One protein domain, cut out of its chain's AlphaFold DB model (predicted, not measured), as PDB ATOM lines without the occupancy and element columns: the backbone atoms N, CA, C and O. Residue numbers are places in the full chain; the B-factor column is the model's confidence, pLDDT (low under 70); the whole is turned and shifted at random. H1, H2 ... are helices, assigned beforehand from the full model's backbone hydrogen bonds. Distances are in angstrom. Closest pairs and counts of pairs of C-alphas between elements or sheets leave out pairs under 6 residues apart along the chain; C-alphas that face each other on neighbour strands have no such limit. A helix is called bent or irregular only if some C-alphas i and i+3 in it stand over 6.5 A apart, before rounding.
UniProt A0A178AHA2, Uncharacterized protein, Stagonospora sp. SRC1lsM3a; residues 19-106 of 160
ATOM      1  N   ALA A  19      11.392  15.365  44.540       46.69
ATOM      2  CA  ALA A  19      12.371  15.477  43.455       46.69
ATOM      3  C   ALA A  19      11.768  15.885  42.097       46.69
ATOM      4  O   ALA A  19      12.519  16.173  41.165       46.69
ATOM      5  N   GLN A  20      10.444  15.913  41.953       52.81
ATOM      6  CA  GLN A  20       9.800  16.139  40.661       52.81
ATOM      7  C   GLN A  20       9.414  17.623  40.524       52.81
ATOM      8  O   GLN A  20       8.532  18.117  41.216       52.81
ATOM      9  N   THR A  21      10.174  18.311  39.664       56.41
ATOM     10  CA  THR A  21      10.044  19.712  39.210       56.41
ATOM     11  C   THR A  21      10.107  20.807  40.280       56.41
ATOM     12  O   THR A  21       9.177  21.584  40.485       56.41
ATOM     13  N   LYS A  22      11.294  20.957  40.885       60.66
ATOM     14  CA  LYS A  22      11.674  22.205  41.566       60.66
ATOM     15  C   LYS A  22      11.608  23.369  40.579       60.66
ATOM     16  O   LYS A  22      12.277  23.351  39.551       60.66
ATOM     17  N   CYS A  23      10.817  24.375  40.912       73.12
ATOM     18  CA  CYS A  23      10.846  25.652  40.224       73.12
ATOM     19  C   CYS A  23      12.120  26.431  40.583       73.12
ATOM     20  O   CYS A  23      12.495  26.477  41.755       73.12
ATOM     21  N   ASP A  24      12.744  27.113  39.617       76.25
ATOM     22  CA  ASP A  24      13.892  28.005  39.866       76.25
ATOM     23  C   ASP A  24      13.584  29.095  40.912       76.25
ATOM     24  O   ASP A  24      14.459  29.531  41.656       76.25
ATOM     25  N   ALA A  25      12.313  29.489  41.023       81.94
ATOM     26  CA  ALA A  25      11.806  30.489  41.957       81.94
ATOM     27  C   ALA A  25      11.108  29.887  43.194       81.94
ATOM     28  O   ALA A  25      10.249  30.539  43.790       81.94
ATOM     29  N   GLN A  26      11.460  28.667  43.618       83.56
ATOM     30  CA  GLN A  26      10.735  27.997  44.707       83.56
ATOM     31  C   GLN A  26      10.713  28.797  46.023       83.56
ATOM     32  O   GLN A  26       9.689  28.817  46.696       83.56
ATOM     33  N   ASN A  27      11.793  29.520  46.355       85.56
ATOM     34  CA  ASN A  27      11.828  30.421  47.519       85.56
ATOM     35  C   ASN A  27      10.810  31.569  47.417       85.56
ATOM     36  O   ASN A  27      10.244  31.986  48.422       85.56
ATOM     37  N   ILE A  28      10.569  32.085  46.208       88.00
ATOM     38  CA  ILE A  28       9.612  33.174  45.979       88.00
ATOM     39  C   ILE A  28       8.190  32.656  46.188       88.00
ATOM     40  O   ILE A  28       7.382  33.320  46.834       88.00
ATOM     41  N   VAL A  29       7.888  31.462  45.672       90.00
ATOM     42  CA  VAL A  29       6.564  30.855  45.844       90.00
ATOM     43  C   VAL A  29       6.311  30.477  47.294       90.00
ATOM     44  O   VAL A  29       5.249  30.812  47.800       90.00
ATOM     45  N   ASP A  30       7.277  29.867  47.980       89.12
ATOM     46  CA  ASP A  30       7.143  29.507  49.396       89.12
ATOM     47  C   ASP A  30       6.888  30.733  50.287       89.12
ATOM     48  O   ASP A  30       5.936  30.750  51.071       89.12
ATOM     49  N   ALA A  31       7.664  31.806  50.096       92.38
ATOM     50  CA  ALA A  31       7.460  33.058  50.818       92.38
ATOM     51  C   ALA A  31       6.097  33.693  50.496       92.38
ATOM     52  O   ALA A  31       5.417  34.195  51.392       92.38
ATOM     53  N   CYS A  32       5.679  33.646  49.226       93.81
ATOM     54  CA  CYS A  32       4.380  34.148  48.790       93.81
ATOM     55  C   CYS A  32       3.241  33.371  49.463       93.81
ATOM     56  O   CYS A  32       2.407  33.979  50.125       93.81
ATOM     57  N   VAL A  33       3.251  32.038  49.376       93.19
ATOM     58  CA  VAL A  33       2.244  31.152  49.984       93.19
ATOM     59  C   VAL A  33       2.201  31.341  51.503       93.19
ATOM     60  O   VAL A  33       1.127  31.570  52.059       93.19
ATOM     61  N   SER A  34       3.360  31.340  52.168       94.06
ATOM     62  CA  SER A  34       3.466  31.557  53.617       94.06
ATOM     63  C   SER A  34       2.900  32.912  54.050       94.06
ATOM     64  O   SER A  34       2.257  33.010  55.097       94.06
ATOM     65  N   GLY A  35       3.059  33.952  53.226       94.44
ATOM     66  CA  GLY A  35       2.479  35.275  53.462       94.44
ATOM     67  C   GLY A  35       0.945  35.288  53.503       94.44
ATOM     68  O   GLY A  35       0.356  36.126  54.188       94.44
ATOM     69  N   TYR A  36       0.279  34.339  52.838       95.88
ATOM     70  CA  TYR A  36      -1.181  34.215  52.866       95.88
ATOM     71  C   TYR A  36      -1.701  33.364  54.024       95.88
ATOM     72  O   TYR A  36      -2.898  33.423  54.308       95.88
ATOM     73  N   GLN A  37      -0.845  32.631  54.742       94.69
ATOM     74  CA  GLN A  37      -1.309  31.653  55.724       94.69
ATOM     75  C   GLN A  37      -2.128  32.284  56.855       94.69
ATOM     76  O   GLN A  37      -3.204  31.796  57.190       94.69
ATOM     77  N   SER A  38      -1.714  33.455  57.345       95.56
ATOM     78  CA  SER A  38      -2.493  34.199  58.342       95.56
ATOM     79  C   SER A  38      -3.882  34.614  57.833       95.56
ATOM     80  O   SER A  38      -4.833  34.632  58.617       95.56
ATOM     81  N   ARG A  39      -4.020  34.935  56.537       94.62
ATOM     82  CA  ARG A  39      -5.319  35.251  55.922       94.62
ATOM     83  C   ARG A  39      -6.170  33.994  55.777       94.62
ATOM     84  O   ARG A  39      -7.349  34.050  56.101       94.62
ATOM     85  N   ILE A  40      -5.579  32.873  55.360       95.62
ATOM     86  CA  ILE A  40      -6.263  31.574  55.280       95.62
ATOM     87  C   ILE A  40      -6.814  31.187  56.656       95.62
ATOM     88  O   ILE A  40      -8.003  30.902  56.791       95.62
ATOM     89  N   ASP A  41      -5.986  31.264  57.699       95.94
ATOM     90  CA  ASP A  41      -6.399  30.967  59.070       95.94
ATOM     91  C   ASP A  41      -7.521  31.901  59.534       95.94
ATOM     92  O   ASP A  41      -8.495  31.453  60.139       95.94
ATOM     93  N   ALA A  42      -7.435  33.197  59.210       95.44
ATOM     94  CA  ALA A  42      -8.493  34.157  59.510       95.44
ATOM     95  C   ALA A  42      -9.818  33.806  58.813       95.44
ATOM     96  O   ALA A  42     -10.864  33.886  59.458       95.44
ATOM     97  N   CYS A  43      -9.788  33.362  57.551       95.25
ATOM     98  CA  CYS A  43     -10.984  32.892  56.851       95.25
ATOM     99  C   CYS A  43     -11.580  31.628  57.505       95.25
ATOM    100  O   CYS A  43     -12.796  31.437  57.503       95.25
ATOM    101  N   ASN A  44     -10.743  30.765  58.090       94.44
ATOM    102  CA  ASN A  44     -11.181  29.522  58.730       94.44
ATOM    103  C   ASN A  44     -11.736  29.717  60.150       94.44
ATOM    104  O   ASN A  44     -12.548  28.904  60.595       94.44
ATOM    105  N   LYS A  45     -11.360  30.796  60.856       92.69
ATOM    106  CA  LYS A  45     -11.744  31.037  62.266       92.69
ATOM    107  C   LYS A  45     -13.245  30.931  62.549       92.69
ATOM    108  O   LYS A  45     -13.612  30.545  63.652       92.69
ATOM    109  N   ASN A  46     -14.093  31.251  61.574       84.50
ATOM    110  CA  ASN A  46     -15.545  31.326  61.748       84.50
ATOM    111  C   ASN A  46     -16.310  30.235  60.978       84.50
ATOM    112  O   ASN A  46     -17.422  30.475  60.517       84.50
ATOM    113  N   GLY A  47     -15.729  29.041  60.827       84.25
ATOM    114  CA  GLY A  47     -16.403  27.916  60.167       84.25
ATOM    115  C   GLY A  47     -16.314  27.951  58.642       84.25
ATOM    116  O   GLY A  47     -17.270  27.587  57.964       84.25
ATOM    117  N   ASN A  48     -15.150  28.353  58.125       88.56
ATOM    118  CA  ASN A  48     -14.810  28.446  56.702       88.56
ATOM    119  C   ASN A  48     -15.642  29.486  55.942       88.56
ATOM    120  O   ASN A  48     -16.643  29.181  55.292       88.56
ATOM    121  N   ASP A  49     -15.172  30.730  55.952       94.12
ATOM    122  CA  ASP A  49     -15.672  31.761  55.053       94.12
ATOM    123  C   ASP A  49     -15.212  31.457  53.615       94.12
ATOM    124  O   ASP A  49     -14.113  31.821  53.198       94.12
ATOM    125  N   PHE A  50     -16.056  30.760  52.849       95.06
ATOM    126  CA  PHE A  50     -15.769  30.368  51.463       95.06
ATOM    127  C   PHE A  50     -15.534  31.556  50.533       95.06
ATOM    128  O   PHE A  50     -14.798  31.439  49.554       95.06
ATOM    129  N   ILE A  51     -16.144  32.697  50.842       94.88
ATOM    130  CA  ILE A  51     -15.927  33.953  50.140       94.88
ATOM    131  C   ILE A  51     -14.472  34.399  50.343       94.88
ATOM    132  O   ILE A  51     -13.752  34.583  49.363       94.88
ATOM    133  N   CYS A  52     -14.034  34.487  51.598       95.94
ATOM    134  CA  CYS A  52     -12.672  34.854  51.977       95.94
ATOM    135  C   CYS A  52     -11.647  33.842  51.443       95.94
ATOM    136  O   CYS A  52     -10.627  34.230  50.878       95.94
ATOM    137  N   LEU A  53     -11.940  32.542  51.556       95.94
ATOM    138  CA  LEU A  53     -11.080  31.466  51.066       95.94
ATOM    139  C   LEU A  53     -10.933  31.493  49.543       95.94
ATOM    140  O   LEU A  53      -9.824  31.319  49.054       95.94
ATOM    141  N   CYS A  54     -12.008  31.741  48.791       96.75
ATOM    142  CA  CYS A  54     -11.932  31.900  47.337       96.75
ATOM    143  C   CYS A  54     -11.002  33.060  46.950       96.75
ATOM    144  O   CYS A  54     -10.119  32.874  46.113       96.75
ATOM    145  N   ASP A  55     -11.155  34.224  47.588       95.56
ATOM    146  CA  ASP A  55     -10.322  35.398  47.311       95.56
ATOM    147  C   ASP A  55      -8.841  35.116  47.649       95.56
ATOM    148  O   ASP A  55      -7.962  35.277  46.805       95.56
ATOM    149  N   VAL A  56      -8.556  34.588  48.846       96.75
ATOM    150  CA  VAL A  56      -7.181  34.297  49.289       96.75
ATOM    151  C   VAL A  56      -6.517  33.200  48.458       96.75
ATOM    152  O   VAL A  56      -5.355  33.337  48.092       96.75
ATOM    153  N   TYR A  57      -7.218  32.112  48.130       95.94
ATOM    154  CA  TYR A  57      -6.620  31.050  47.316       95.94
ATOM    155  C   TYR A  57      -6.421  31.475  45.858       95.94
ATOM    156  O   TYR A  57      -5.506  30.970  45.207       95.94
ATOM    157  N   THR A  58      -7.215  32.422  45.347       95.94
ATOM    158  CA  THR A  58      -6.953  33.044  44.039       95.94
ATOM    159  C   THR A  58      -5.657  33.858  44.086       95.94
ATOM    160  O   THR A  58      -4.831  33.743  43.181       95.94
ATOM    161  N   ASP A  59      -5.408  34.591  45.177       95.25
ATOM    162  CA  ASP A  59      -4.122  35.263  45.394       95.25
ATOM    163  C   ASP A  59      -2.970  34.237  45.474       95.25
ATOM    164  O   ASP A  59      -1.941  34.392  44.814       95.25
ATOM    165  N   VAL A  60      -3.152  33.125  46.195       94.38
ATOM    166  CA  VAL A  60      -2.163  32.032  46.272       94.38
ATOM    167  C   VAL A  60      -1.893  31.415  44.897       94.38
ATOM    168  O   VAL A  60      -0.742  31.144  44.562       94.38
ATOM    169  N   GLN A  61      -2.913  31.237  44.056       94.06
ATOM    170  CA  GLN A  61      -2.735  30.765  42.682       94.06
ATOM    171  C   GLN A  61      -1.812  31.697  41.883       94.06
ATOM    172  O   GLN A  61      -0.983  31.213  41.112       94.06
ATOM    173  N   THR A  62      -1.882  33.016  42.104       93.25
ATOM    174  CA  THR A  62      -0.963  33.950  41.437       93.25
ATOM    175  C   THR A  62       0.489  33.794  41.885       93.25
ATOM    176  O   THR A  62       1.382  34.012  41.066       93.25
ATOM    177  N   CYS A  63       0.756  33.319  43.111       91.75
ATOM    178  CA  CYS A  63       2.116  32.965  43.533       91.75
ATOM    179  C   CYS A  63       2.732  31.939  42.573       91.75
ATOM    180  O   CYS A  63       3.875  32.099  42.138       91.75
ATOM    181  N   TYR A  64       1.946  30.935  42.173       90.50
ATOM    182  CA  TYR A  64       2.377  29.867  41.273       90.50
ATOM    183  C   TYR A  64       2.563  30.309  39.814       90.50
ATOM    184  O   TYR A  64       3.148  29.554  39.041       90.50
ATOM    185  N   ASN A  65       2.179  31.531  39.422       88.56
ATOM    186  CA  ASN A  65       2.531  32.069  38.097       88.56
ATOM    187  C   ASN A  65       4.046  32.265  37.932       88.56
ATOM    188  O   ASN A  65       4.552  32.205  36.815       88.56
ATOM    189  N   ASN A  66       4.780  32.430  39.038       85.06
ATOM    190  CA  ASN A  66       6.246  32.447  39.035       85.06
ATOM    191  C   ASN A  66       6.849  31.044  38.830       85.06
ATOM    192  O   ASN A  66       8.049  30.920  38.595       85.06
ATOM    193  N   CYS A  67       6.024  29.994  38.923       86.25
ATOM    194  CA  CYS A  67       6.424  28.591  38.868       86.25
ATOM    195  C   CYS A  67       5.408  27.731  38.095       86.25
ATOM    196  O   CYS A  67       4.748  26.868  38.684       86.25
ATOM    197  N   PRO A  68       5.298  27.909  36.766       81.12
ATOM    198  CA  PRO A  68       4.286  27.233  35.954       81.12
ATOM    199  C   PRO A  68       4.444  25.705  35.905       81.12
ATOM    200  O   PRO A  68       3.462  25.001  35.691       81.12
ATOM    201  N   ASN A  69       5.654  25.187  36.141       81.81
ATOM    202  CA  ASN A  69       5.950  23.748  36.147       81.81
ATOM    203  C   ASN A  69       5.822  23.102  37.542       81.81
ATOM    204  O   ASN A  69       6.201  21.942  37.722       81.81
ATOM    205  N   SER A  70       5.344  23.853  38.542       83.69
ATOM    206  CA  SER A  70       5.154  23.329  39.895       83.69
ATOM    207  C   SER A  70       4.045  22.278  39.923       83.69
ATOM    208  O   SER A  70       2.928  22.527  39.465       83.69
ATOM    209  N   LEU A  71       4.328  21.124  40.533       83.81
ATOM    210  CA  LEU A  71       3.325  20.082  40.783       83.81
ATOM    211  C   LEU A  71       2.276  20.496  41.820       83.81
ATOM    212  O   LEU A  71       1.230  19.858  41.914       83.81
ATOM    213  N   GLU A  72       2.529  21.566  42.573       85.62
ATOM    214  CA  GLU A  72       1.578  22.101  43.549       85.62
ATOM    215  C   GLU A  72       0.558  23.051  42.916       85.62
ATOM    216  O   GLU A  72      -0.477  23.344  43.513       85.62
ATOM    217  N   LYS A  73       0.775  23.479  41.666       87.88
ATOM    218  CA  LYS A  73      -0.178  24.344  40.970       87.88
ATOM    219  C   LYS A  73      -1.525  23.643  40.691       87.88
ATOM    220  O   LYS A  73      -2.552  24.205  41.072       87.88
ATOM    221  N   PRO A  74      -1.586  22.426  40.100       90.81
ATOM    222  CA  PRO A  74      -2.860  21.740  39.861       90.81
ATOM    223  C   PRO A  74      -3.737  21.518  41.110       90.81
ATOM    224  O   PRO A  74      -4.943  21.765  41.022       90.81
ATOM    225  N   PRO A  75      -3.222  21.069  42.274       90.19
ATOM    226  CA  PRO A  75      -4.058  20.938  43.464       90.19
ATOM    227  C   PRO A  75      -4.549  22.296  43.984       90.19
ATOM    228  O   PRO A  75      -5.710  22.396  44.374       90.19
ATOM    229  N   VAL A  76      -3.736  23.357  43.917       92.50
ATOM    230  CA  VAL A  76      -4.172  24.716  44.285       92.50
ATOM    231  C   VAL A  76      -5.283  25.215  43.361       92.50
ATOM    232  O   VAL A  76      -6.287  25.728  43.851       92.50
ATOM    233  N   ASP A  77      -5.176  24.990  42.049       93.31
ATOM    234  CA  ASP A  77      -6.225  25.340  41.080       93.31
ATOM    235  C   ASP A  77      -7.559  24.620  41.383       93.31
ATOM    236  O   ASP A  77      -8.643  25.208  41.280       93.31
ATOM    237  N   ASN A  78      -7.495  23.351  41.803       95.19
ATOM    238  CA  ASN A  78      -8.673  22.598  42.241       95.19
ATOM    239  C   ASN A  78      -9.274  23.179  43.528       95.19
ATOM    240  O   ASN A  78     -10.495  23.325  43.626       95.19
ATOM    241  N   THR A  79      -8.436  23.561  44.493       95.19
ATOM    242  CA  THR A  79      -8.876  24.196  45.741       95.19
ATOM    243  C   THR A  79      -9.561  25.540  45.483       95.19
ATOM    244  O   THR A  79     -10.661  25.761  45.993       95.19
ATOM    245  N   VAL A  80      -8.987  26.394  44.624       96.25
ATOM    246  CA  VAL A  80      -9.618  27.646  44.164       96.25
ATOM    247  C   VAL A  80     -10.990  27.358  43.570       96.25
ATOM    248  O   VAL A  80     -11.986  27.951  43.978       96.25
ATOM    249  N   THR A  81     -11.065  26.403  42.644       97.25
ATOM    250  CA  THR A  81     -12.324  26.029  41.988       97.25
ATOM    251  C   THR A  81     -13.377  25.594  43.008       97.25
ATOM    252  O   THR A  81     -14.525  26.035  42.939       97.25
ATOM    253  N   SER A  82     -12.994  24.763  43.979       96.38
ATOM    254  CA  SER A  82     -13.887  24.268  45.028       96.38
ATOM    255  C   SER A  82     -14.425  25.404  45.904       96.38
ATOM    256  O   SER A  82     -15.643  25.580  46.017       96.38
ATOM    257  N   TYR A  83     -13.541  26.245  46.450       96.38
ATOM    258  CA  TYR A  83     -13.945  27.358  47.310       96.38
ATOM    259  C   TYR A  83     -14.742  28.419  46.560       96.38
ATOM    260  O   TYR A  83     -15.760  28.886  47.064       96.38
ATOM    261  N   CYS A  84     -14.358  28.762  45.333       96.19
ATOM    262  CA  CYS A  84     -15.080  29.758  44.551       96.19
ATOM    263  C   CYS A  84     -16.456  29.269  44.089       96.19
ATOM    264  O   CYS A  84     -17.405  30.056  44.048       96.19
ATOM    265  N   ASN A  85     -16.619  27.974  43.805       96.94
ATOM    266  CA  ASN A  85     -17.941  27.413  43.542       96.94
ATOM    267  C   ASN A  85     -18.830  27.422  44.795       96.94
ATOM    268  O   ASN A  85     -20.013  27.740  44.680       96.94
ATOM    269  N   ALA A  86     -18.267  27.166  45.980       94.38
ATOM    270  CA  ALA A  86     -18.982  27.320  47.248       94.38
ATOM    271  C   ALA A  86     -19.316  28.793  47.565       94.38
ATOM    272  O   ALA A  86     -20.375  29.088  48.116       94.38
ATOM    273  N   ALA A  87     -18.455  29.735  47.167       94.81
ATOM    274  CA  ALA A  87     -18.648  31.169  47.385       94.81
ATOM    275  C   ALA A  87     -19.725  31.794  46.484       94.81
ATOM    276  O   ALA A  87     -20.407  32.728  46.907       94.81
ATOM    277  N   LYS A  88     -19.895  31.304  45.247       93.75
ATOM    278  CA  LYS A  88     -20.862  31.835  44.262       93.75
ATOM    279  C   LYS A  88     -22.259  32.119  44.839       93.75
ATOM    280  O   LYS A  88     -22.711  33.256  44.699       93.75
ATOM    281  N   PRO A  89     -22.947  31.161  45.492       93.38
ATOM    282  CA  PRO A  89     -24.267  31.418  46.072       93.38
ATOM    283  C   PRO A  89     -24.234  32.345  47.298       93.38
ATOM    284  O   PRO A  89     -25.242  32.973  47.612       93.38
ATOM    285  N   LEU A  90     -23.096  32.462  47.986       89.88
ATOM    286  CA  LEU A  90     -22.958  33.265  49.204       89.88
ATOM    287  C   LEU A  90     -22.750  34.754  48.904       89.88
ATOM    288  O   LEU A  90     -23.127  35.603  49.712       89.88
ATOM    289  N   ARG A  91     -22.170  35.102  47.747       87.94
ATOM    290  CA  ARG A  91     -21.816  36.498  47.425       87.94
ATOM    291  C   ARG A  91     -23.029  37.436  47.372       87.94
ATOM    292  O   ARG A  91     -22.941  38.503  47.975       87.94
ATOM    293  N   PRO A  92     -24.171  37.077  46.749       87.75
ATOM    294  CA  PRO A  92     -25.366  37.922  46.784       87.75
ATOM    295  C   PRO A  92     -25.906  38.134  48.203       87.75
ATOM    296  O   PRO A  92     -26.292  39.249  48.549       87.75
ATOM    297  N   ALA A  93     -25.890  37.093  49.041       82.31
ATOM    298  CA  ALA A  93     -26.333  37.180  50.431       82.31
ATOM    299  C   ALA A  93     -25.409  38.079  51.274       82.31
ATOM    300  O   ALA A  93     -25.888  38.898  52.062       82.31
ATOM    301  N   ALA A  94     -24.093  37.988  51.062       81.62
ATOM    302  CA  ALA A  94     -23.115  38.875  51.687       81.62
ATOM    303  C   ALA A  94     -23.318  40.338  51.256       81.62
ATOM    304  O   ALA A  94     -23.330  41.230  52.103       81.62
ATOM    305  N   SER A  95     -23.568  40.590  49.967       80.25
ATOM    306  CA  SER A  95     -23.867  41.932  49.445       80.25
ATOM    307  C   SER A  95     -25.169  42.508  50.010       80.25
ATOM    308  O   SER A  95     -25.210  43.674  50.395       80.25
ATOM    309  N   ALA A  96     -26.229  41.701  50.107       81.44
ATOM    310  CA  ALA A  96     -27.496  42.122  50.706       81.44
ATOM    311  C   ALA A  96     -27.343  42.441  52.205       81.44
ATOM    312  O   ALA A  96     -27.874  43.440  52.696       81.44
ATOM    313  N   SER A  97     -26.558  41.633  52.922       77.94
ATOM    314  CA  SER A  97     -26.232  41.873  54.329       77.94
ATOM    315  C   SER A  97     -25.446  43.175  54.491       77.94
ATOM    316  O   SER A  97     -25.842  44.017  55.289       77.94
ATOM    317  N   ALA A  98     -24.413  43.399  53.667       79.06
ATOM    318  CA  ALA A  98     -23.617  44.630  53.647       79.06
ATOM    319  C   ALA A  98     -24.473  45.883  53.375       79.06
ATOM    320  O   ALA A  98     -24.351  46.889  54.076       79.06
ATOM    321  N   ALA A  99     -25.390  45.808  52.405       77.44
ATOM    322  CA  ALA A  99     -26.331  46.885  52.103       77.44
ATOM    323  C   ALA A  99     -27.273  47.183  53.283       77.44
ATOM    324  O   ALA A  99     -27.596  48.343  53.555       77.44
ATOM    325  N   SER A 100     -27.673  46.151  54.026       72.81
ATOM    326  CA  SER A 100     -28.519  46.291  55.214       72.81
ATOM    327  C   SER A 100     -27.779  47.015  56.345       72.81
ATOM    328  O   SER A 100     -28.315  47.967  56.912       72.81
ATOM    329  N   VAL A 101     -26.517  46.657  56.623       76.31
ATOM    330  CA  VAL A 101     -25.695  47.369  57.627       76.31
ATOM    331  C   VAL A 101     -25.423  48.814  57.209       76.31
ATOM    332  O   VAL A 101     -25.515  49.717  58.038       76.31
ATOM    333  N   ALA A 102     -25.151  49.055  55.923       76.31
ATOM    334  CA  ALA A 102     -24.962  50.403  55.390       76.31
ATOM    335  C   ALA A 102     -26.221  51.271  55.567       76.31
ATOM    336  O   ALA A 102     -26.125  52.439  55.943       76.31
ATOM    337  N   SER A 103     -27.407  50.688  55.375       70.88
ATOM    338  CA  SER A 103     -28.690  51.370  55.584       70.88
ATOM    339  C   SER A 103     -28.911  51.744  57.059       70.88
ATOM    340  O   SER A 103     -29.358  52.852  57.369       70.88
ATOM    341  N   VAL A 104     -28.532  50.862  57.992       72.62
ATOM    342  CA  VAL A 104     -28.588  51.134  59.441       72.62
ATOM    343  C   VAL A 104     -27.585  52.221  59.845       72.62
ATOM    344  O   VAL A 104     -27.939  53.143  60.583       72.62
ATOM    345  N   ALA A 105     -26.356  52.177  59.324       73.31
ATOM    346  CA  ALA A 105     -25.336  53.198  59.570       73.31
ATOM    347  C   ALA A 105     -25.740  54.580  59.012       73.31
ATOM    348  O   ALA A 105     -25.547  55.606  59.671       73.31
ATOM    349  N   ALA A 106     -26.374  54.615  57.835       69.75
ATOM    350  CA  ALA A 106     -26.906  55.840  57.237       69.75
ATOM    351  C   ALA A 106     -28.056  56.452  58.057       69.75
ATOM    352  O   ALA A 106     -28.222  57.672  58.072       69.75
TER     353      ALA A 106
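This is residues 19 to 106 of the 160 residues of an uncharacterized protein of Stagonospora sp. SRC1lsM3a (UniProt A0A178AHA2). Three helices lie side by side and alternate in direction, with H2 between H1 and H3, and a fourth helix, H4, leads away from the end of this group as an arm whose residues 95 to 106 stick out free. H1, the longest helix, has a kink near residue 38, and the arm adds to the length of the whole. The printed part has 88 residues with four named helices, H1, H2, H3 and H4 in chain order, and no named strand; the class is all helix. The whole is loose, with a radius of gyration of the C-alphas of 16.1 A, and the C-alphas span 55 by 22 by 21 A.

H1, residues 26 to 44, begins at C-alpha 26 at (10.735, 27.997, 44.707) and measures 26.1 A from first to last C-alpha. It is irregular, with C-alphas 35 and 38 7.0 A apart, and has a kink of 35 degrees near residue 38. H2, residues 50 to 66, measures 25.4 A; it is neither bent nor irregular, but only just: C-alphas 63 and 66 are 6.1 A apart. H3, residues 73 to 87, measures 20.7 A and ends at C-alpha 87 at (-18.648, 31.169, 47.385). H4, residues 90 to 106, measures 24.3 A and ends at C-alpha 106 at (-26.906, 55.840, 57.237).

H1 and H2 touch and form a helical hairpin, opposite ways at a shallow tilt of 2 degrees, though the line of H1 is a rough one; their closest C-alphas, those of Val 29 and Cys 63, are 5.4 A apart. H2 and H3 touch and form a second helical hairpin, opposite ways at a shallow tilt of 23 degrees; their closest C-alphas, those of Cys 54 and Cys 84, are 4.7 A apart. H1 and H3 are apart. H3 and H4 meet only through their link. H2 and H4 are close but not clearly touching, with the closest C-alphas, those of Ile 51 and Arg 91, 7.0 A apart and a steep tilt of 64 degrees. H1 and H4 are apart. In H3 and H4 every O i to N i+4 pair is within hydrogen-bond range; in H1 13 of 15 are, and in H2 10 of 13.

The two C-alphas farthest apart, those of Ala 19 and Ala 106, are 58.0 A apart. Without residues 95 to 106 of H4, which stand free, the body has 76 residues and spans 43 by 21 by 17 A. The printed part has no cut. The links H1 to H2 and H3 to H4 are tight, the link H2 to H3 is short, and no link is long. The mean pLDDT of the printed part is 87.4; residues 19 to 22 and residue 106 are under 70.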